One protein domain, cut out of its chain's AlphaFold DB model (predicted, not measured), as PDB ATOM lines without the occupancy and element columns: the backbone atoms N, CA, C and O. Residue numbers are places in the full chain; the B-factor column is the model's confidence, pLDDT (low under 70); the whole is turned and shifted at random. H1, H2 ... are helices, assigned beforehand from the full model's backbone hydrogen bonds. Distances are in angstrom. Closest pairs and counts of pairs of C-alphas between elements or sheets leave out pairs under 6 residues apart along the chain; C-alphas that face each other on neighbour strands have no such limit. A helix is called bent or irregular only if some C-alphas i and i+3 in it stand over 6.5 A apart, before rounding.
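Overview. This is residues 976 to 1129 of the 1230 residues of a protein of Bacteroidetes bacterium (UniProt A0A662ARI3). Two helical lobes stand one after the other along the longest axis, linked by the short stretch between H4 and H5. The first is a loose triangle of H2, H1 and H4, with short H3 at the end where H2 finishes; the second holds H5, H6 and H7 nearly lined up in a triangle, with H8 and H9 packed on H7. Residues 989 to 995, in the loop between H1 and H2, stick out free. The printed part has 154 residues with ten named helices, H1 to H10 in order, and no named strand; the class is all helix. It is elongated, spanning 55 by 36 by 25 A, and only just compact, close to loose, with a radius of gyration of the C-alphas of 17.7 A.

Along the chain. H2, the longest helix by residues, covers residues 996 to 1012 and measures 24.3 A from C-alpha 996 at (67.394, 62.700, 72.662) to C-alpha 1012 at (55.470, 62.820, 93.882). Before it comes H1, residues 976 to 987, 15.6 A long, beginning with C-alpha 976 at (71.972, 51.979, 97.469). H1 is irregular: C-alphas 981 and 984 are 7.7 A apart. After H2 come H3, residues 1014 to 1018, and H4, residues 1024 to 1034, 15.6 A. H5 is residues 1038 to 1050, 18.4 A, and H6 is residues 1054 to 1061, 9.9 A. H7, residues 1069 to 1083, measures 21.2 A, and H8, residues 1094 to 1104, 14.8 A. H9 is residues 1114 to 1122, 12.4 A, and H10 is residues 1126 to 1129, ending with C-alpha 1129 at (43.723, 53.370, 59.292).

Arrangement. H2 touches H4 with residues 1003 to 1010 alone, at a steep tilt of 67 degrees, opposite ways; the closest C-alphas, of Tyr 1007 and Phe 1031, are 5.9 A apart. H1 and H2 form a helical hairpin at a steep tilt of 39 degrees, with C-alphas 985 and 1002 closest at 7.0 A. H1 only just touches H4, with 3 pairs of C-alphas within 8 A, the closest being Leu 986 and Asp 1026 at 7.3 A. H3 touches H4, C-alphas 1017 and 1024 being closest at 5.2 A. H2 and H5 are close but not clearly touching, with C-alphas 1004 and 1039 closest at 7.0 A. H5 and H6 form a hairpin at a shallow tilt of 4 degrees, with C-alphas 1045 and 1057 closest at 4.7 A. H6 and H7 form another at 18 degrees, with C-alphas 1061 and 1075 closest at 6.3 A. H7 touches H9 the same way at a shallow tilt of 34 degrees, only just short of steep; C-alphas 1074 and 1114 are closest at 4.7 A. H8 and H9 form a hairpin at a steep tilt of 43 degrees, with C-alphas 1104 and 1115 closest at 4.8 A. H7 and H8 only just touch, with 3 pairs within 8 A, the closest being C-alphas 1080 and 1096 at 6.7 A. H9 and H10 are only just apart, closest 8.4 A. In H2, H4, H6, H7, H8 and H9 every O i to N i+4 pair is within hydrogen-bond range; H1 has 6 of 8, H5 8 of 9, and H3 0 of 1 with 1 of 2 O i to N i+3 pairs, while H10 is too short for an i+4 pair.

Size, cuts and confidence. The two C-alphas farthest apart, of Gly 1020 and Gln 1094, are 55.5 A apart. The printed part has no cut, and no link is long. Mean pLDDT of the printed part is 72.8; 54 residues are under 70, among them 980 to 1005, 1107 to 1113 and 1123 to 1129.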
ATOM      1  N   GLU A 976      71.244  52.923  98.341       60.53
ATOM      2  CA  GLU A 976      71.972  51.979  97.469       60.53
ATOM      3  C   GLU A 976      71.024  51.308  96.453       60.53
ATOM      4  O   GLU A 976      71.451  50.938  95.360       60.53
ATOM      5  N   ILE A 977      69.729  51.189  96.782       55.75
ATOM      6  CA  ILE A 977      68.700  50.650  95.877       55.75
ATOM      7  C   ILE A 977      68.197  51.727  94.908       55.75
ATOM      8  O   ILE A 977      68.022  51.429  93.729       55.75
ATOM      9  N   ARG A 978      67.995  52.970  95.373       73.00
ATOM     10  CA  ARG A 978      67.668  54.113  94.500       73.00
ATOM     11  C   ARG A 978      68.763  54.327  93.455       73.00
ATOM     12  O   ARG A 978      68.461  54.396  92.267       73.00
ATOM     13  N   ASP A 979      70.015  54.408  93.899       70.44
ATOM     14  CA  ASP A 979      71.149  54.732  93.034       70.44
ATOM     15  C   ASP A 979      71.312  53.618  91.977       70.44
ATOM     16  O   ASP A 979      71.273  53.905  90.785       70.44
ATOM     17  N   PHE A 980      71.272  52.337  92.372       57.25
ATOM     18  CA  PHE A 980      71.291  51.196  91.435       57.25
ATOM     19  C   PHE A 980      70.156  51.185  90.384       57.25
ATOM     20  O   PHE A 980      70.302  50.541  89.344       57.25
ATOM     21  N   LEU A 981      69.020  51.846  90.636       55.31
ATOM     22  CA  LEU A 981      67.881  51.884  89.709       55.31
ATOM     23  C   LEU A 981      67.886  53.094  88.763       55.31
ATOM     24  O   LEU A 981      67.277  53.005  87.697       55.31
ATOM     25  N   PHE A 982      68.530  54.210  89.131       64.75
ATOM     26  CA  PHE A 982      68.413  55.474  88.385       64.75
ATOM     27  C   PHE A 982      69.746  56.211  88.120       64.75
ATOM     28  O   PHE A 982      69.723  57.261  87.480       64.75
ATOM     29  N   GLU A 983      70.899  55.692  88.564       66.50
ATOM     30  CA  GLU A 983      72.241  56.259  88.298       66.50
ATOM     31  C   GLU A 983      72.514  56.417  86.786       66.50
ATOM     32  O   GLU A 983      72.974  57.476  86.361       66.50
ATOM     33  N   ASP A 984      72.091  55.454  85.952       61.00
ATOM     34  CA  ASP A 984      72.190  55.521  84.480       61.00
ATOM     35  C   ASP A 984      71.481  56.758  83.872       61.00
ATOM     36  O   ASP A 984      71.941  57.320  82.871       61.00
ATOM     37  N   ILE A 985      70.374  57.211  84.482       67.00
ATOM     38  CA  ILE A 985      69.603  58.389  84.038       67.00
ATOM     39  C   ILE A 985      70.348  59.688  84.406       67.00
ATOM     40  O   ILE A 985      70.270  60.674  83.668       67.00
ATOM     41  N   LEU A 986      71.108  59.685  85.510       65.12
ATOM     42  CA  LEU A 986      71.933  60.817  85.947       65.12
ATOM     43  C   LEU A 986      73.265  60.916  85.184       65.12
ATOM     44  O   LEU A 986      73.635  62.009  84.754       65.12
ATOM     45  N   GLU A 987      73.993  59.805  85.005       56.94
ATOM     46  CA  GLU A 987      75.309  59.814  84.342       56.94
ATOM     47  C   GLU A 987      75.208  60.058  82.825       56.94
ATOM     48  O   GLU A 987      76.111  60.648  82.223       56.94
ATOM     49  N   GLY A 988      74.094  59.662  82.196       54.75
ATOM     50  CA  GLY A 988      73.759  60.048  80.827       54.75
ATOM     51  C   GLY A 988      74.753  59.547  79.772       54.75
ATOM     52  O   GLY A 988      75.256  60.348  78.972       54.75
ATOM     53  N   GLU A 989      75.001  58.232  79.732       38.91
ATOM     54  CA  GLU A 989      75.927  57.549  78.806       38.91
ATOM     55  C   GLU A 989      75.776  57.952  77.322       38.91
ATOM     56  O   GLU A 989      74.675  58.125  76.790       38.91
ATOM     57  N   GLN A 990      76.904  58.064  76.608       42.66
ATOM     58  CA  GLN A 990      76.953  58.513  75.207       42.66
ATOM     59  C   GLN A 990      76.506  57.446  74.187       42.66
ATOM     60  O   GLN A 990      77.307  56.936  73.399       42.66
ATOM     61  N   TYR A 991      75.205  57.175  74.127       36.25
ATOM     62  CA  TYR A 991      74.586  56.498  72.987       36.25
ATOM     63  C   TYR A 991      74.368  57.471  71.818       36.25
ATOM     64  O   TYR A 991      73.989  58.627  71.997       36.25
ATOM     65  N   ILE A 992      74.664  57.004  70.603       36.06
ATOM     66  CA  ILE A 992      74.906  57.864  69.434       36.06
ATOM     67  C   ILE A 992      73.615  58.129  68.637       36.06
ATOM     68  O   ILE A 992      72.898  57.197  68.279       36.06
ATOM     69  N   ASP A 993      73.374  59.408  68.328       39.69
ATOM     70  CA  ASP A 993      72.475  59.988  67.308       39.69
ATOM     71  C   ASP A 993      70.975  59.598  67.272       39.69
ATOM     72  O   ASP A 993      70.242  60.152  66.456       39.69
ATOM     73  N   LEU A 994      70.472  58.723  68.153       38.19
ATOM     74  CA  LEU A 994      69.055  58.295  68.176       38.19
ATOM     75  C   LEU A 994      68.330  58.489  69.526       38.19
ATOM     76  O   LEU A 994      67.225  57.981  69.698       38.19
ATOM     77  N   GLN A 995      68.929  59.195  70.495       45.34
ATOM     78  CA  GLN A 995      68.537  59.064  71.912       45.34
ATOM     79  C   GLN A 995      68.000  60.316  72.638       45.34
ATOM     80  O   GLN A 995      67.686  60.221  73.822       45.34
ATOM     81  N   ASN A 996      67.861  61.475  71.980       48.09
ATOM     82  CA  ASN A 996      67.394  62.700  72.662       48.09
ATOM     83  C   ASN A 996      65.966  62.576  73.227       48.09
ATOM     84  O   ASN A 996      65.687  63.112  74.294       48.09
ATOM     85  N   GLU A 997      65.083  61.856  72.532       45.72
ATOM     86  CA  GLU A 997      63.688  61.656  72.943       45.72
ATOM     87  C   GLU A 997      63.567  60.661  74.112       45.72
ATOM     88  O   GLU A 997      62.847  60.927  75.067       45.72
ATOM     89  N   TYR A 998      64.331  59.560  74.094       47.91
ATOM     90  CA  TYR A 998      64.424  58.639  75.238       47.91
ATOM     91  C   TYR A 998      64.928  59.366  76.485       47.91
ATOM     92  O   TYR A 998      64.268  59.329  77.513       47.91
ATOM     93  N   ARG A 999      66.005  60.155  76.365       54.47
ATOM     94  CA  ARG A 999      66.487  61.005  77.465       54.47
ATOM     95  C   ARG A 999      65.426  61.978  77.980       54.47
ATOM     96  O   ARG A 999      65.399  62.226  79.177       54.47
ATOM     97  N   ALA A1000      64.572  62.534  77.119       56.59
ATOM     98  CA  ALA A1000      63.472  63.397  77.551       56.59
ATOM     99  C   ALA A1000      62.363  62.615  78.279       56.59
ATOM    100  O   ALA A1000      61.847  63.103  79.280       56.59
ATOM    101  N   TYR A1001      62.033  61.405  77.819       58.53
ATOM    102  CA  TYR A1001      61.034  60.531  78.443       58.53
ATOM    103  C   TYR A1001      61.505  59.992  79.803       58.53
ATOM    104  O   TYR A1001      60.814  60.157  80.806       58.53
ATOM    105  N   ASP A1002      62.713  59.428  79.853       59.50
ATOM    106  CA  ASP A1002      63.332  58.887  81.065       59.50
ATOM    107  C   ASP A1002      63.566  60.004  82.100       59.50
ATOM    108  O   ASP A1002      63.357  59.807  83.300       59.50
ATOM    109  N   ALA A1003      63.922  61.215  81.642       65.44
ATOM    110  CA  ALA A1003      64.035  62.379  82.513       65.44
ATOM    111  C   ALA A1003      62.678  62.917  82.993       65.44
ATOM    112  O   ALA A1003      62.586  63.344  84.142       65.44
ATOM    113  N   ASN A1004      61.626  62.893  82.166       66.00
ATOM    114  CA  ASN A1004      60.284  63.264  82.618       66.00
ATOM    115  C   ASN A1004      59.783  62.280  83.683       66.00
ATOM    116  O   ASN A1004      59.338  62.703  84.742       66.00
ATOM    117  N   TRP A1005      59.951  60.974  83.453       63.03
ATOM    118  CA  TRP A1005      59.565  59.937  84.410       63.03
ATOM    119  C   TRP A1005      60.295  60.067  85.755       63.03
ATOM    120  O   TRP A1005      59.653  60.052  86.806       63.03
ATOM    121  N   LEU A1006      61.621  60.269  85.741       70.56
ATOM    122  CA  LEU A1006      62.384  60.509  86.968       70.56
ATOM    123  C   LEU A1006      61.989  61.838  87.639       70.56
ATOM    124  O   LEU A1006      61.934  61.910  88.864       70.56
ATOM    125  N   TYR A1007      61.690  62.886  86.867       75.88
ATOM    126  CA  TYR A1007      61.242  64.174  87.401       75.88
ATOM    127  C   TYR A1007      59.875  64.078  88.091       75.88
ATOM    128  O   TYR A1007      59.760  64.517  89.234       75.88
ATOM    129  N   ASP A1008      58.881  63.455  87.451       66.25
ATOM    130  CA  ASP A1008      57.544  63.240  88.013       66.25
ATOM    131  C   ASP A1008      57.618  62.387  89.292       66.25
ATOM    132  O   ASP A1008      57.032  62.737  90.316       66.25
ATOM    133  N   MET A1009      58.427  61.322  89.287       65.94
ATOM    134  CA  MET A1009      58.633  60.458  90.454       65.94
ATOM    135  C   MET A1009      59.282  61.209  91.639       65.94
ATOM    136  O   MET A1009      58.874  61.028  92.788       65.94
ATOM    137  N   LEU A1010      60.255  62.094  91.379       74.06
ATOM    138  CA  LEU A1010      60.858  62.979  92.392       74.06
ATOM    139  C   LEU A1010      59.936  64.141  92.815       74.06
ATOM    140  O   LEU A1010      60.184  64.771  93.847       74.06
ATOM    141  N   LEU A1011      58.895  64.441  92.033       73.25
ATOM    142  CA  LEU A1011      57.868  65.437  92.343       73.25
ATOM    143  C   LEU A1011      56.760  64.842  93.230       73.25
ATOM    144  O   LEU A1011      56.300  65.526  94.146       73.25
ATOM    145  N   GLU A1012      56.388  63.573  93.014       66.62
ATOM    146  CA  GLU A1012      55.470  62.820  93.882       66.62
ATOM    147  C   GLU A1012      56.077  62.534  95.270       66.62
ATOM    148  O   GLU A1012      55.421  62.811  96.277       66.62
ATOM    149  N   ASP A1013      57.329  62.052  95.353       68.81
ATOM    150  CA  ASP A1013      58.064  61.961  96.625       68.81
ATOM    151  C   ASP A1013      59.423  62.677  96.601       68.81
ATOM    152  O   ASP A1013      60.495  62.117  96.354       68.81
ATOM    153  N   THR A1014      59.366  63.947  96.999       74.00
ATOM    154  CA  THR A1014      60.539  64.808  97.193       74.00
ATOM    155  C   THR A1014      61.550  64.301  98.234       74.00
ATOM    156  O   THR A1014      62.670  64.816  98.261       74.00
ATOM    157  N   MET A1015      61.225  63.312  99.082       73.69
ATOM    158  CA  MET A1015      62.200  62.711 100.004       73.69
ATOM    159  C   MET A1015      63.208  61.798  99.296       73.69
ATOM    160  O   MET A1015      64.317  61.641  99.808       73.69
ATOM    161  N   MET A1016      62.910  61.287  98.096       69.25
ATOM    162  CA  MET A1016      63.867  60.480  97.323       69.25
ATOM    163  C   MET A1016      65.107  61.265  96.865       69.25
ATOM    164  O   MET A1016      66.149  60.659  96.627       69.25
ATOM    165  N   MET A1017      65.059  62.604  96.832       78.81
ATOM    166  CA  MET A1017      66.253  63.452  96.655       78.81
ATOM    167  C   MET A1017      67.204  63.437  97.873       78.81
ATOM    168  O   MET A1017      68.326  63.919  97.766       78.81
ATOM    169  N   TRP A1018      66.772  62.915  99.029       79.12
ATOM    170  CA  TRP A1018      67.388  63.167 100.341       79.12
ATOM    171  C   TRP A1018      67.529  61.914 101.231       79.12
ATOM    172  O   TRP A1018      67.489  62.016 102.461       79.12
ATOM    173  N   LEU A1019      67.683  60.726 100.636       79.56
ATOM    174  CA  LEU A1019      67.807  59.452 101.367       79.56
ATOM    175  C   LEU A1019      69.143  59.286 102.129       79.56
ATOM    176  O   LEU A1019      69.314  58.325 102.878       79.56
ATOM    177  N   GLY A1020      70.094  60.211 101.974       71.94
ATOM    178  CA  GLY A1020      71.427  60.153 102.579       71.94
ATOM    179  C   GLY A1020      72.454  59.380 101.748       71.94
ATOM    180  O   GLY A1020      73.449  58.908 102.305       71.94
ATOM    181  N   GLY A1021      72.206  59.227 100.445       72.38
ATOM    182  CA  GLY A1021      73.077  58.539  99.495       72.38
ATOM    183  C   GLY A1021      74.247  59.386  98.999       72.38
ATOM    184  O   GLY A1021      74.436  60.538  99.395       72.38
ATOM    185  N   ALA A1022      75.048  58.809  98.101       75.94
ATOM    186  CA  ALA A1022      76.160  59.524  97.475       75.94
ATOM    187  C   ALA A1022      75.671  60.537  96.423       75.94
ATOM    188  O   ALA A1022      76.247  61.619  96.317       75.94
ATOM    189  N   LEU A1023      74.597  60.195  95.702       77.25
ATOM    190  CA  LEU A1023      74.072  60.945  94.554       77.25
ATOM    191  C   LEU A1023      72.939  61.936  94.895       77.25
ATOM    192  O   LEU A1023      72.410  62.583  93.997       77.25
ATOM    193  N   ASP A1024      72.559  62.106  96.171       80.81
ATOM    194  CA  ASP A1024      71.468  63.011  96.614       80.81
ATOM    195  C   ASP A1024      71.568  64.425  95.998       80.81
ATOM    196  O   ASP A1024      70.585  65.022  95.555       80.81
ATOM    197  N   THR A1025      72.793  64.958  95.930       81.75
ATOM    198  CA  THR A1025      73.078  66.296  95.382       81.75
ATOM    199  C   THR A1025      72.910  66.363  93.861       81.75
ATOM    200  O   THR A1025      72.652  67.437  93.314       81.75
ATOM    201  N   ASP A1026      73.018  65.232  93.170       82.12
ATOM    202  CA  ASP A1026      72.896  65.133  91.718       82.12
ATOM    203  C   ASP A1026      71.438  64.876  91.306       82.12
ATOM    204  O   ASP A1026      70.964  65.538  90.383       82.12
ATOM    205  N   TYR A1027      70.666  64.094  92.078       79.94
ATOM    206  CA  TYR A1027      69.197  64.049  91.949       79.94
ATOM    207  C   TYR A1027      68.552  65.427  92.155       79.94
ATOM    208  O   TYR A1027      67.658  65.796  91.391       79.94
ATOM    209  N   GLN A1028      69.008  66.224  93.134       80.81
ATOM    210  CA  GLN A1028      68.472  67.580  93.293       80.81
ATOM    211  C   GLN A1028      68.858  68.491  92.115       80.81
ATOM    212  O   GLN A1028      68.000  69.213  91.607       80.81
ATOM    213  N   GLN A1029      70.116  68.472  91.656       81.88
ATOM    214  CA  GLN A1029      70.534  69.278  90.499       81.88
ATOM    215  C   GLN A1029      69.764  68.895  89.230       81.88
ATOM    216  O   GLN A1029      69.332  69.778  88.488       81.88
ATOM    217  N   PHE A1030      69.537  67.598  89.018       83.19
ATOM    218  CA  PHE A1030      68.668  67.077  87.973       83.19
ATOM    219  C   PHE A1030      67.246  67.654  88.101       83.19
ATOM    220  O   PHE A1030      66.787  68.336  87.182       83.19
ATOM    221  N   PHE A1031      66.592  67.497  89.257       82.06
ATOM    222  CA  PHE A1031      65.228  67.985  89.504       82.06
ATOM    223  C   PHE A1031      65.086  69.506  89.313       82.06
ATOM    224  O   PHE A1031      64.186  69.973  88.611       82.06
ATOM    225  N   ASP A1032      66.005  70.293  89.885       81.81
ATOM    226  CA  ASP A1032      66.037  71.750  89.725       81.81
ATOM    227  C   ASP A1032      66.246  72.165  88.253       81.81
ATOM    228  O   ASP A1032      65.709  73.197  87.839       81.81
ATOM    229  N   SER A1033      66.972  71.366  87.456       80.38
ATOM    230  CA  SER A1033      67.197  71.622  86.026       80.38
ATOM    231  C   SER A1033      65.984  71.289  85.147       80.38
ATOM    232  O   SER A1033      65.595  72.124  84.327       80.38
ATOM    233  N   ILE A1034      65.319  70.142  85.351       77.44
ATOM    234  CA  ILE A1034      64.129  69.760  84.569       77.44
ATOM    235  C   ILE A1034      62.961  70.714  84.861       77.44
ATOM    236  O   ILE A1034      62.305  71.169  83.919       77.44
ATOM    237  N   ARG A1035      62.786  71.153  86.119       78.75
ATOM    238  CA  ARG A1035      61.800  72.183  86.520       78.75
ATOM    239  C   ARG A1035      61.987  73.538  85.812       78.75
ATOM    240  O   ARG A1035      61.049  74.340  85.762       78.75
ATOM    241  N   MET A1036      63.195  73.811  85.310       76.81
ATOM    242  CA  MET A1036      63.575  75.015  84.556       76.81
ATOM    243  C   MET A1036      63.636  74.801  83.031       76.81
ATOM    244  O   MET A1036      64.062  75.702  82.310       76.81
ATOM    245  N   SER A1037      63.230  73.629  82.542       81.31
ATOM    246  CA  SER A1037      63.146  73.303  81.115       81.31
ATOM    247  C   SER A1037      61.702  73.373  80.601       81.31
ATOM    248  O   SER A1037      60.760  73.445  81.392       81.31
ATOM    249  N   ASN A1038      61.522  73.257  79.279       80.75
ATOM    250  CA  ASN A1038      60.198  73.154  78.655       80.75
ATOM    251  C   ASN A1038      59.328  72.050  79.282       80.75
ATOM    252  O   ASN A1038      58.128  72.262  79.420       80.75
ATOM    253  N   ILE A1039      59.915  70.924  79.716       77.19
ATOM    254  CA  ILE A1039      59.199  69.848  80.426       77.19
ATOM    255  C   ILE A1039      58.523  70.420  81.677       77.19
ATOM    256  O   ILE A1039      57.299  70.439  81.775       77.19
ATOM    257  N   GLY A1040      59.323  70.996  82.579       78.50
ATOM    258  CA  GLY A1040      58.834  71.593  83.814       78.50
ATOM    259  C   GLY A1040      57.920  72.801  83.613       78.50
ATOM    260  O   GLY A1040      57.195  73.151  84.540       78.50
ATOM    261  N   ASP A1041      57.941  73.484  82.464       84.69
ATOM    262  CA  ASP A1041      56.959  74.526  82.128       84.69
ATOM    263  C   ASP A1041      55.638  73.947  81.589       84.69
ATOM    264  O   ASP A1041      54.580  74.457  81.960       84.69
ATOM    265  N   PHE A1042      55.649  72.849  80.822       84.06
ATOM    266  CA  PHE A1042      54.414  72.129  80.481       84.06
ATOM    267  C   PHE A1042      53.754  71.511  81.720       84.06
ATOM    268  O   PHE A1042      52.534  71.614  81.837       84.06
ATOM    269  N   THR A1043      54.512  70.984  82.693       79.12
ATOM    270  CA  THR A1043      53.953  70.539  83.990       79.12
ATOM    271  C   THR A1043      53.110  71.648  84.638       79.12
ATOM    272  O   THR A1043      51.968  71.413  85.019       79.12
ATOM    273  N   LYS A1044      53.605  72.897  84.643       83.00
ATOM    274  CA  LYS A1044      52.880  74.068  85.182       83.00
ATOM    275  C   LYS A1044      51.615  74.410  84.380       83.00
ATOM    276  O   LYS A1044      50.659  74.941  84.943       83.00
ATOM    277  N   VAL A1045      51.588  74.136  83.072       82.00
ATOM    278  CA  VAL A1045      50.370  74.276  82.250       82.00
ATOM    279  C   VAL A1045      49.331  73.239  82.673       82.00
ATOM    280  O   VAL A1045      48.175  73.609  82.879       82.00
ATOM    281  N   TYR A1046      49.737  71.980  82.863       75.19
ATOM    282  CA  TYR A1046      48.856  70.929  83.374       75.19
ATOM    283  C   TYR A1046      48.328  71.267  84.775       75.19
ATOM    284  O   TYR A1046      47.111  71.331  84.934       75.19
ATOM    285  N   ASP A1047      49.188  71.636  85.734       74.44
ATOM    286  CA  ASP A1047      48.798  72.095  87.083       74.44
ATOM    287  C   ASP A1047      47.692  73.171  87.050       74.44
ATOM    288  O   ASP A1047      46.742  73.157  87.839       74.44
ATOM    289  N   LEU A1048      47.797  74.130  86.123       78.88
ATOM    290  CA  LEU A1048      46.841  75.229  85.988       78.88
ATOM    291  C   LEU A1048      45.537  74.813  85.294       78.88
ATOM    292  O   LEU A1048      44.479  75.326  85.669       78.88
ATOM    293  N   ILE A1049      45.571  73.874  84.341       74.44
ATOM    294  CA  ILE A1049      44.348  73.238  83.820       74.44
ATOM    295  C   ILE A1049      43.643  72.492  84.957       74.44
ATOM    296  O   ILE A1049      42.435  72.634  85.140       74.44
ATOM    297  N   GLU A1050      44.394  71.766  85.781       63.88
ATOM    298  CA  GLU A1050      43.866  71.001  86.911       63.88
ATOM    299  C   GLU A1050      43.277  71.870  88.013       63.88
ATOM    300  O   GLU A1050      42.242  71.519  88.587       63.88
ATOM    301  N   ALA A1051      43.867  73.037  88.265       68.38
ATOM    302  CA  ALA A1051      43.304  74.065  89.132       68.38
ATOM    303  C   ALA A1051      42.016  74.711  88.571       68.38
ATOM    304  O   ALA A1051      41.363  75.476  89.283       68.38
ATOM    305  N   GLY A1052      41.636  74.426  87.317       70.06
ATOM    306  CA  GLY A1052      40.536  75.086  86.604       70.06
ATOM    307  C   GLY A1052      40.877  76.506  86.136       70.06
ATOM    308  O   GLY A1052      39.986  77.286  85.802       70.06
ATOM    309  N   ASN A1053      42.161  76.870  86.134       83.75
ATOM    310  CA  ASN A1053      42.669  78.204  85.830       83.75
ATOM    311  C   ASN A1053      43.122  78.299  84.362       83.75
ATOM    312  O   ASN A1053      44.264  78.641  84.049       83.75
ATOM    313  N   TYR A1054      42.207  77.978  83.442       84.94
ATOM    314  CA  TYR A1054      42.498  77.840  82.009       84.94
ATOM    315  C   TYR A1054      43.079  79.115  81.372       84.94
ATOM    316  O   TYR A1054      43.868  79.034  80.435       84.94
ATOM    317  N   ALA A1055      42.739  80.298  81.895       82.00
ATOM    318  CA  ALA A1055      43.276  81.570  81.410       82.00
ATOM    319  C   ALA A1055      44.772  81.745  81.737       82.00
ATOM    320  O   ALA A1055      45.538  82.225  80.896       82.00
ATOM    321  N   GLU A1056      45.209  81.333  82.929       86.31
ATOM    322  CA  GLU A1056      46.626  81.351  83.304       86.31
ATOM    323  C   GLU A1056      47.376  80.188  82.641       86.31
ATOM    324  O   GLU A1056      48.441  80.414  82.072       86.31
ATOM    325  N   ALA A1057      46.768  78.995  82.574       86.06
ATOM    326  CA  ALA A1057      47.299  77.855  81.822       86.06
ATOM    327  C   ALA A1057      47.587  78.223  80.358       86.06
ATOM    328  O   ALA A1057      48.692  78.007  79.871       86.06
ATOM    329  N   LYS A1058      46.632  78.871  79.674       89.12
ATOM    330  CA  LYS A1058      46.812  79.378  78.306       89.12
ATOM    331  C   LYS A1058      47.890  80.455  78.218       89.12
ATOM    332  O   LYS A1058      48.626  80.496  77.233       89.12
ATOM    333  N   THR A1059      48.002  81.315  79.228       90.12
ATOM    334  CA  THR A1059      49.037  82.357  79.268       90.12
ATOM    335  C   THR A1059      50.437  81.748  79.376       90.12
ATOM    336  O   THR A1059      51.330  82.193  78.659       90.12
ATOM    337  N   ILE A1060      50.627  80.702  80.192       87.19
ATOM    338  CA  ILE A1060      51.904  79.978  80.277       87.19
ATOM    339  C   ILE A1060      52.138  79.125  79.022       87.19
ATOM    340  O   ILE A1060      53.210  79.221  78.435       87.19
ATOM    341  N   ASN A1061      51.137  78.384  78.529       91.75
ATOM    342  CA  ASN A1061      51.274  77.539  77.336       91.75
ATOM    343  C   ASN A1061      51.754  78.336  76.114       91.75
ATOM    344  O   ASN A1061      52.622  77.873  75.386       91.75
ATOM    345  N   ASN A1062      51.259  79.565  75.922       90.31
ATOM    346  CA  ASN A1062      51.691  80.456  74.835       90.31
ATOM    347  C   ASN A1062      52.987  81.242  75.126       90.31
ATOM    348  O   ASN A1062      53.450  81.981  74.258       90.31
ATOM    349  N   ALA A1063      53.563  81.112  76.324       88.38
ATOM    350  CA  ALA A1063      54.858  81.688  76.687       88.38
ATOM    351  C   ALA A1063      56.022  80.682  76.577       88.38
ATOM    352  O   ALA A1063      57.176  81.108  76.506       88.38
ATOM    353  N   ILE A1064      55.732  79.375  76.540       90.00
ATOM    354  CA  ILE A1064      56.724  78.316  76.299       90.00
ATOM    355  C   ILE A1064      57.325  78.471  74.894       90.00
ATOM    356  O   ILE A1064      56.620  78.771  73.928       90.00
ATOM    357  N   VAL A1065      58.634  78.238  74.773       88.62
ATOM    358  CA  VAL A1065      59.358  78.249  73.493       88.62
ATOM    359  C   VAL A1065      59.838  76.821  73.198       88.62
ATOM    360  O   VAL A1065      60.921  76.436  73.644       88.62
ATOM    361  N   PRO A1066      59.036  75.996  72.497       84.31
ATOM    362  CA  PRO A1066      59.393  74.608  72.223       84.31
ATOM    363  C   PRO A1066      60.637  74.509  71.326       84.31
ATOM    364  O   PRO A1066      60.684  75.077  70.237       84.31
ATOM    365  N   GLU A1067      61.645  73.758  71.781       74.31
ATOM    366  CA  GLU A1067      62.912  73.538  71.059       74.31
ATOM    367  C   GLU A1067      62.933  72.240  70.223       74.31
ATOM    368  O   GLU A1067      63.905  71.979  69.515       74.31
ATOM    369  N   GLN A1068      61.889  71.407  70.315       73.81
ATOM    370  CA  GLN A1068      61.757  70.126  69.608       73.81
ATOM    371  C   GLN A1068      60.307  69.925  69.149       73.81
ATOM    372  O   GLN A1068      59.383  70.361  69.839       73.81
ATOM    373  N   ASP A1069      60.103  69.233  68.027       74.94
ATOM    374  CA  ASP A1069      58.796  69.126  67.360       74.94
ATOM    375  C   ASP A1069      57.711  68.470  68.240       74.94
ATOM    376  O   ASP A1069      56.569  68.929  68.256       74.94
ATOM    377  N   ILE A1070      58.081  67.501  69.087       74.19
ATOM    378  CA  ILE A1070      57.186  66.900  70.096       74.19
ATOM    379  C   ILE A1070      56.565  67.949  71.039       74.19
ATOM    380  O   ILE A1070      55.384  67.869  71.377       74.19
ATOM    381  N   PHE A1071      57.323  68.989  71.406       81.38
ATOM    382  CA  PHE A1071      56.852  70.085  72.256       81.38
ATOM    383  C   PHE A1071      56.058  71.137  71.465       81.38
ATOM    384  O   PHE A1071      55.168  71.773  72.030       81.38
ATOM    385  N   VAL A1072      56.329  71.304  70.163       86.38
ATOM    386  CA  VAL A1072      55.519  72.147  69.259       86.38
ATOM    387  C   VAL A1072      54.120  71.550  69.103       86.38
ATOM    388  O   VAL A1072      53.115  72.253  69.247       86.38
ATOM    389  N   ASN A1073      54.046  70.237  68.872       86.69
ATOM    390  CA  ASN A1073      52.790  69.500  68.816       86.69
ATOM    391  C   ASN A1073      52.044  69.580  70.155       86.69
ATOM    392  O   ASN A1073      50.854  69.888  70.166       86.69
ATOM    393  N   LEU A1074      52.735  69.392  71.288       85.31
ATOM    394  CA  LEU A1074      52.119  69.468  72.619       85.31
ATOM    395  C   LEU A1074      51.517  70.853  72.900       85.31
ATOM    396  O   LEU A1074      50.348  70.948  73.269       85.31
ATOM    397  N   GLN A1075      52.268  71.926  72.627       92.38
ATOM    398  CA  GLN A1075      51.786  73.307  72.734       92.38
ATOM    399  C   GLN A1075      50.552  73.560  71.854       92.38
ATOM    400  O   GLN A1075      49.609  74.224  72.291       92.38
ATOM    401  N   THR A1076      50.549  73.016  70.633       91.94
ATOM    402  CA  THR A1076      49.467  73.171  69.648       91.94
ATOM    403  C   THR A1076      48.192  72.457  70.095       91.94
ATOM    404  O   THR A1076      47.133  73.083  70.145       91.94
ATOM    405  N   VAL A1077      48.283  71.185  70.496       91.19
ATOM    406  CA  VAL A1077      47.124  70.418  70.985       91.19
ATOM    407  C   VAL A1077      46.578  71.023  72.280       91.19
ATOM    408  O   VAL A1077      45.366  71.197  72.399       91.19
ATOM    409  N   LEU A1078      47.445  71.434  73.216       89.62
ATOM    410  CA  LEU A1078      47.022  72.115  74.443       89.62
ATOM    411  C   LEU A1078      46.324  73.451  74.162       89.62
ATOM    412  O   LEU A1078      45.333  73.758  74.819       89.62
ATOM    413  N   ASN A1079      46.775  74.223  73.170       91.94
ATOM    414  CA  ASN A1079      46.097  75.457  72.768       91.94
ATOM    415  C   ASN A1079      44.685  75.194  72.226       91.94
ATOM    416  O   ASN A1079      43.752  75.883  72.638       91.94
ATOM    417  N   ILE A1080      44.506  74.187  71.362       90.31
ATOM    418  CA  ILE A1080      43.177  73.823  70.846       90.31
ATOM    419  C   ILE A1080      42.292  73.299  71.987       90.31
ATOM    420  O   ILE A1080      41.140  73.708  72.100       90.31
ATOM    421  N   TYR A1081      42.824  72.460  72.881       86.19
ATOM    422  CA  TYR A1081      42.111  71.935  74.053       86.19
ATOM    423  C   TYR A1081      41.627  73.046  75.004       86.19
ATOM    424  O   TYR A1081      40.459  73.060  75.406       86.19
ATOM    425  N   LEU A1082      42.494  74.021  75.298       87.31
ATOM    426  CA  LEU A1082      42.187  75.192  76.127       87.31
ATOM    427  C   LEU A1082      41.113  76.105  75.510       87.31
ATOM    428  O   LEU A1082      40.310  76.675  76.248       87.31
ATOM    429  N   ASP A1083      41.070  76.218  74.178       85.31
ATOM    430  CA  ASP A1083      40.106  77.051  73.440       85.31
ATOM    431  C   ASP A1083      38.832  76.307  72.992       85.31
ATOM    432  O   ASP A1083      37.941  76.911  72.383       85.31
ATOM    433  N   SER A1084      38.715  75.014  73.297       83.50
ATOM    434  CA  SER A1084      37.548  74.181  72.982       83.50
ATOM    435  C   SER A1084      37.011  73.479  74.235       83.50
ATOM    436  O   SER A1084      36.137  74.006  74.927       83.50
ATOM    437  N   TRP A1085      37.555  72.314  74.574       75.31
ATOM    438  CA  TRP A1085      37.012  71.424  75.599       75.31
ATOM    439  C   TRP A1085      37.090  72.018  77.016       75.31
ATOM    440  O   TRP A1085      36.177  71.796  77.810       75.31
ATOM    441  N   CYS A1086      38.107  72.831  77.338       73.31
ATOM    442  CA  CYS A1086      38.173  73.549  78.625       73.31
ATOM    443  C   CYS A1086      37.071  74.607  78.809       73.31
ATOM    444  O   CYS A1086      36.781  74.985  79.946       73.31
ATOM    445  N   ILE A1087      36.452  75.081  77.723       73.06
ATOM    446  CA  ILE A1087      35.322  76.025  77.748       73.06
ATOM    447  C   ILE A1087      33.990  75.358  77.365       73.06
ATOM    448  O   ILE A1087      33.046  76.044  76.984       73.06
ATOM    449  N   GLU A1088      33.923  74.025  77.467       70.06
ATOM    450  CA  GLU A1088      32.752  73.184  77.154       70.06
ATOM    451  C   GLU A1088      32.263  73.299  75.687       70.06
ATOM    452  O   GLU A1088      31.151  72.886  75.360       70.06
ATOM    453  N   ARG A1089      33.119  73.790  74.768       79.12
ATOM    454  CA  ARG A1089      32.920  73.707  73.309       79.12
ATOM    455  C   ARG A1089      33.574  72.432  72.785       79.12
ATOM    456  O   ARG A1089      34.795  72.372  72.655       79.12
ATOM    457  N   TYR A1090      32.771  71.434  72.443       68.56
ATOM    458  CA  TYR A1090      33.275  70.171  71.891       68.56
ATOM    459  C   TYR A1090      33.367  70.178  70.358       68.56
ATOM    460  O   TYR A1090      34.199  69.461  69.805       68.56
ATOM    461  N   ASP A1091      32.603  71.047  69.686       69.38
ATOM    462  CA  ASP A1091      32.667  71.243  68.237       69.38
ATOM    463  C   ASP A1091      33.972  71.932  67.814       69.38
ATOM    464  O   ASP A1091      34.214  73.120  68.077       69.38
ATOM    465  N   LEU A1092      34.817  71.165  67.127       80.75
ATOM    466  CA  LEU A1092      36.050  71.631  66.503       80.75
ATOM    467  C   LEU A1092      35.727  72.284  65.154       80.75
ATOM    468  O   LEU A1092      35.001  71.723  64.334       80.75
ATOM    469  N   SER A1093      36.298  73.458  64.889       85.12
ATOM    470  CA  SER A1093      36.278  74.027  63.540       85.12
ATOM    471  C   SER A1093      37.143  73.192  62.590       85.12
ATOM    472  O   SER A1093      38.057  72.493  63.025       85.12
ATOM    473  N   GLN A1094      36.897  73.292  61.279       79.19
ATOM    474  CA  GLN A1094      37.634  72.520  60.269       79.19
ATOM    475  C   GLN A1094      39.163  72.643  60.422       79.19
ATOM    476  O   GLN A1094      39.857  71.636  60.362       79.19
ATOM    477  N   LEU A1095      39.680  73.846  60.698       87.38
ATOM    478  CA  LEU A1095      41.116  74.075  60.890       87.38
ATOM    479  C   LEU A1095      41.660  73.410  62.169       87.38
ATOM    480  O   LEU A1095      42.786  72.919  62.176       87.38
ATOM    481  N   GLU A1096      40.873  73.383  63.247       87.12
ATOM    482  CA  GLU A1096      41.240  72.689  64.488       87.12
ATOM    483  C   GLU A1096      41.243  71.171  64.277       87.12
ATOM    484  O   GLU A1096      42.185  70.505  64.697       87.12
ATOM    485  N   TYR A1097      40.242  70.635  63.568       85.69
ATOM    486  CA  TYR A1097      40.187  69.219  63.202       85.69
ATOM    487  C   TYR A1097      41.365  68.818  62.304       85.69
ATOM    488  O   TYR A1097      42.050  67.852  62.617       85.69
ATOM    489  N   GLU A1098      41.648  69.571  61.235       85.75
ATOM    490  CA  GLU A1098      42.781  69.319  60.328       85.75
ATOM    491  C   GLU A1098      44.126  69.363  61.078       85.75
ATOM    492  O   GLU A1098      44.942  68.456  60.932       85.75
ATOM    493  N   THR A1099      44.323  70.344  61.969       89.75
ATOM    494  CA  THR A1099      45.543  70.444  62.795       89.75
ATOM    495  C   THR A1099      45.694  69.256  63.753       89.75
ATOM    496  O   THR A1099      46.788  68.717  63.916       89.75
ATOM    497  N   LEU A1100      44.601  68.816  64.386       87.62
ATOM    498  CA  LEU A1100      44.612  67.637  65.256       87.62
ATOM    499  C   LEU A1100      44.785  66.339  64.453       87.62
ATOM    500  O   LEU A1100      45.441  65.421  64.934       87.62
ATOM    501  N   PHE A1101      44.266  66.261  63.228       83.75
ATOM    502  CA  PHE A1101      44.429  65.120  62.327       83.75
ATOM    503  C   PHE A1101      45.885  64.967  61.861       83.75
ATOM    504  O   PHE A1101      46.431  63.865  61.925       83.75
ATOM    505  N   ASP A1102      46.562  66.055  61.487       86.44
ATOM    506  CA  ASP A1102      47.985  66.032  61.112       86.44
ATOM    507  C   ASP A1102      48.903  65.610  62.278       86.44
ATOM    508  O   ASP A1102      49.930  64.960  62.061       86.44
ATOM    509  N   ILE A1103      48.531  65.919  63.526       84.81
ATOM    510  CA  ILE A1103      49.241  65.439  64.727       84.81
ATOM    511  C   ILE A1103      48.856  63.988  65.054       84.81
ATOM    512  O   ILE A1103      49.718  63.174  65.375       84.81
ATOM    513  N   ALA A1104      47.583  63.612  64.905       78.56
ATOM    514  CA  ALA A1104      47.102  62.251  65.127       78.56
ATOM    515  C   ALA A1104      47.699  61.221  64.147       78.56
ATOM    516  O   ALA A1104      47.862  60.058  64.521       78.56
ATOM    517  N   ASN A1105      48.051  61.618  62.922       76.25
ATOM    518  CA  ASN A1105      48.672  60.736  61.926       76.25
ATOM    519  C   ASN A1105      50.177  60.489  62.146       76.25
ATOM    520  O   ASN A1105      50.723  59.553  61.562       76.25
ATOM    521  N   GLN A1106      50.854  61.282  62.981       75.19
ATOM    522  CA  GLN A1106      52.271  61.068  63.294       75.19
ATOM    523  C   GLN A1106      52.466  59.797  64.135       75.19
ATOM    524  O   GLN A1106      51.578  59.371  64.885       75.19
ATOM    525  N   THR A1107      53.646  59.178  64.047       65.62
ATOM    526  CA  THR A1107      54.003  58.134  65.016       65.62
ATOM    527  C   THR A1107      54.179  58.757  66.411       65.62
ATOM    528  O   THR A1107      54.615  59.906  66.514       65.62
ATOM    529  N   PRO A1108      53.972  58.011  67.514       62.34
ATOM    530  CA  PRO A1108      54.330  58.474  68.865       62.34
ATOM    531  C   PRO A1108      55.848  58.628  69.113       62.34
ATOM    532  O   PRO A1108      56.276  58.686  70.259       62.34
ATOM    533  N   TYR A1109      56.668  58.592  68.059       58.66
ATOM    534  CA  TYR A1109      58.108  58.879  68.043       58.66
ATOM    535  C   TYR A1109      58.392  60.228  67.348       58.66
ATOM    536  O   TYR A1109      59.297  60.958  67.728       58.66
ATOM    537  N   GLU A1110      57.593  60.590  66.340       65.50
ATOM    538  CA  GLU A1110      57.679  61.894  65.669       65.50
ATOM    539  C   GLU A1110      56.876  62.969  66.414       65.50
ATOM    540  O   GLU A1110      57.331  64.102  66.545       65.50
ATOM    541  N   GLY A1111      55.685  62.616  66.912       67.56
ATOM    542  CA  GLY A1111      54.743  63.589  67.463       67.56
ATOM    543  C   GLY A1111      54.697  63.705  68.991       67.56
ATOM    544  O   GLY A1111      54.101  64.655  69.498       67.56
ATOM    545  N   GLY A1112      55.310  62.768  69.725       69.19
ATOM    546  CA  GLY A1112      55.264  62.699  71.192       69.19
ATOM    547  C   GLY A1112      53.857  62.469  71.768       69.19
ATOM    548  O   GLY A1112      52.942  62.030  71.068       69.19
ATOM    549  N   ASP A1113      53.658  62.793  73.050       67.25
ATOM    550  CA  ASP A1113      52.388  62.538  73.759       67.25
ATOM    551  C   ASP A1113      51.186  63.300  73.174       67.25
ATOM    552  O   ASP A1113      50.033  62.869  73.286       67.25
ATOM    553  N   ALA A1114      51.459  64.400  72.466       78.88
ATOM    554  CA  ALA A1114      50.476  65.178  71.724       78.88
ATOM    555  C   ALA A1114      49.672  64.330  70.722       78.88
ATOM    556  O   ALA A1114      48.489  64.601  70.517       78.88
ATOM    557  N   VAL A1115      50.273  63.274  70.155       73.62
ATOM    558  CA  VAL A1115      49.609  62.322  69.246       73.62
ATOM    559  C   VAL A1115      48.409  61.661  69.923       73.62
ATOM    560  O   VAL A1115      47.340  61.561  69.320       73.62
ATOM    561  N   TYR A1116      48.548  61.235  71.182       64.56
ATOM    562  CA  TYR A1116      47.459  60.583  71.911       64.56
ATOM    563  C   TYR A1116      46.343  61.573  72.239       64.56
ATOM    564  O   TYR A1116      45.177  61.276  71.991       64.56
ATOM    565  N   THR A1117      46.685  62.770  72.723       69.38
ATOM    566  CA  THR A1117      45.695  63.816  73.024       69.38
ATOM    567  C   THR A1117      44.955  64.269  71.760       69.38
ATOM    568  O   THR A1117      43.733  64.398  71.786       69.38
ATOM    569  N   ALA A1118      45.652  64.406  70.627       76.00
ATOM    570  CA  ALA A1118      45.036  64.733  69.345       76.00
ATOM    571  C   ALA A1118      44.063  63.639  68.876       76.00
ATOM    572  O   ALA A1118      42.889  63.929  68.641       76.00
ATOM    573  N   ARG A1119      44.500  62.368  68.851       76.12
ATOM    574  CA  ARG A1119      43.637  61.202  68.555       76.12
ATOM    575  C   ARG A1119      42.404  61.152  69.457       76.12
ATOM    576  O   ARG A1119      41.302  60.887  68.985       76.12
ATOM    577  N   ILE A1120      42.577  61.447  70.747       63.69
ATOM    578  CA  ILE A1120      41.492  61.512  71.732       63.69
ATOM    579  C   ILE A1120      40.482  62.618  71.403       63.69
ATOM    580  O   ILE A1120      39.290  62.374  71.594       63.69
ATOM    581  N   MET A1121      40.935  63.780  70.917       73.19
ATOM    582  CA  MET A1121      40.077  64.929  70.600       73.19
ATOM    583  C   MET A1121      39.285  64.786  69.296       73.19
ATOM    584  O   MET A1121      38.169  65.291  69.229       73.19
ATOM    585  N   ILE A1122      39.818  64.086  68.287       74.50
ATOM    586  CA  ILE A1122      39.117  63.843  67.008       74.50
ATOM    587  C   ILE A1122      38.486  62.445  66.876       74.50
ATOM    588  O   ILE A1122      37.896  62.145  65.843       74.50
ATOM    589  N   GLY A1123      38.592  61.593  67.903       62.56
ATOM    590  CA  GLY A1123      37.997  60.249  67.909       62.56
ATOM    591  C   GLY A1123      38.687  59.239  66.983       62.56
ATOM    592  O   GLY A1123      38.029  58.348  66.466       62.56
ATOM    593  N   TYR A1124      39.992  59.389  66.749       55.72
ATOM    594  CA  TYR A1124      40.732  58.641  65.728       55.72
ATOM    595  C   TYR A1124      41.422  57.392  66.300       55.72
ATOM    596  O   TYR A1124      42.405  57.510  67.041       55.72
ATOM    597  N   GLU A1125      40.933  56.199  65.949       56.56
ATOM    598  CA  GLU A1125      41.538  54.926  66.366       56.56
ATOM    599  C   GLU A1125      42.642  54.470  65.382       56.56
ATOM    600  O   GLU A1125      42.409  54.439  64.172       56.56
ATOM    601  N   PRO A1126      43.858  54.107  65.849       48.28
ATOM    602  CA  PRO A1126      44.980  53.782  64.952       48.28
ATOM    603  C   PRO A1126      44.750  52.565  64.044       48.28
ATOM    604  O   PRO A1126      45.277  52.519  62.928       48.28
ATOM    605  N   ASP A1127      43.977  51.590  64.529       45.12
ATOM    606  CA  ASP A1127      43.789  50.290  63.881       45.12
ATOM    607  C   ASP A1127      42.850  50.365  62.664       45.12
ATOM    608  O   ASP A1127      43.000  49.573  61.734       45.12
ATOM    609  N   GLU A1128      41.945  51.353  62.606       39.09
ATOM    610  CA  GLU A1128      41.061  51.582  61.450       39.09
ATOM    611  C   GLU A1128      41.825  52.046  60.194       39.09
ATOM    612  O   GLU A1128      41.384  51.802  59.069       39.09
ATOM    613  N   TYR A1129      42.983  52.696  60.371       36.59
ATOM    614  CA  TYR A1129      43.723  53.370  59.292       36.59
ATOM    615  C   TYR A1129      45.145  52.828  59.069       36.59
ATOM    616  O   TYR A1129      45.845  53.288  58.166       36.59
TER     617      TYR A1129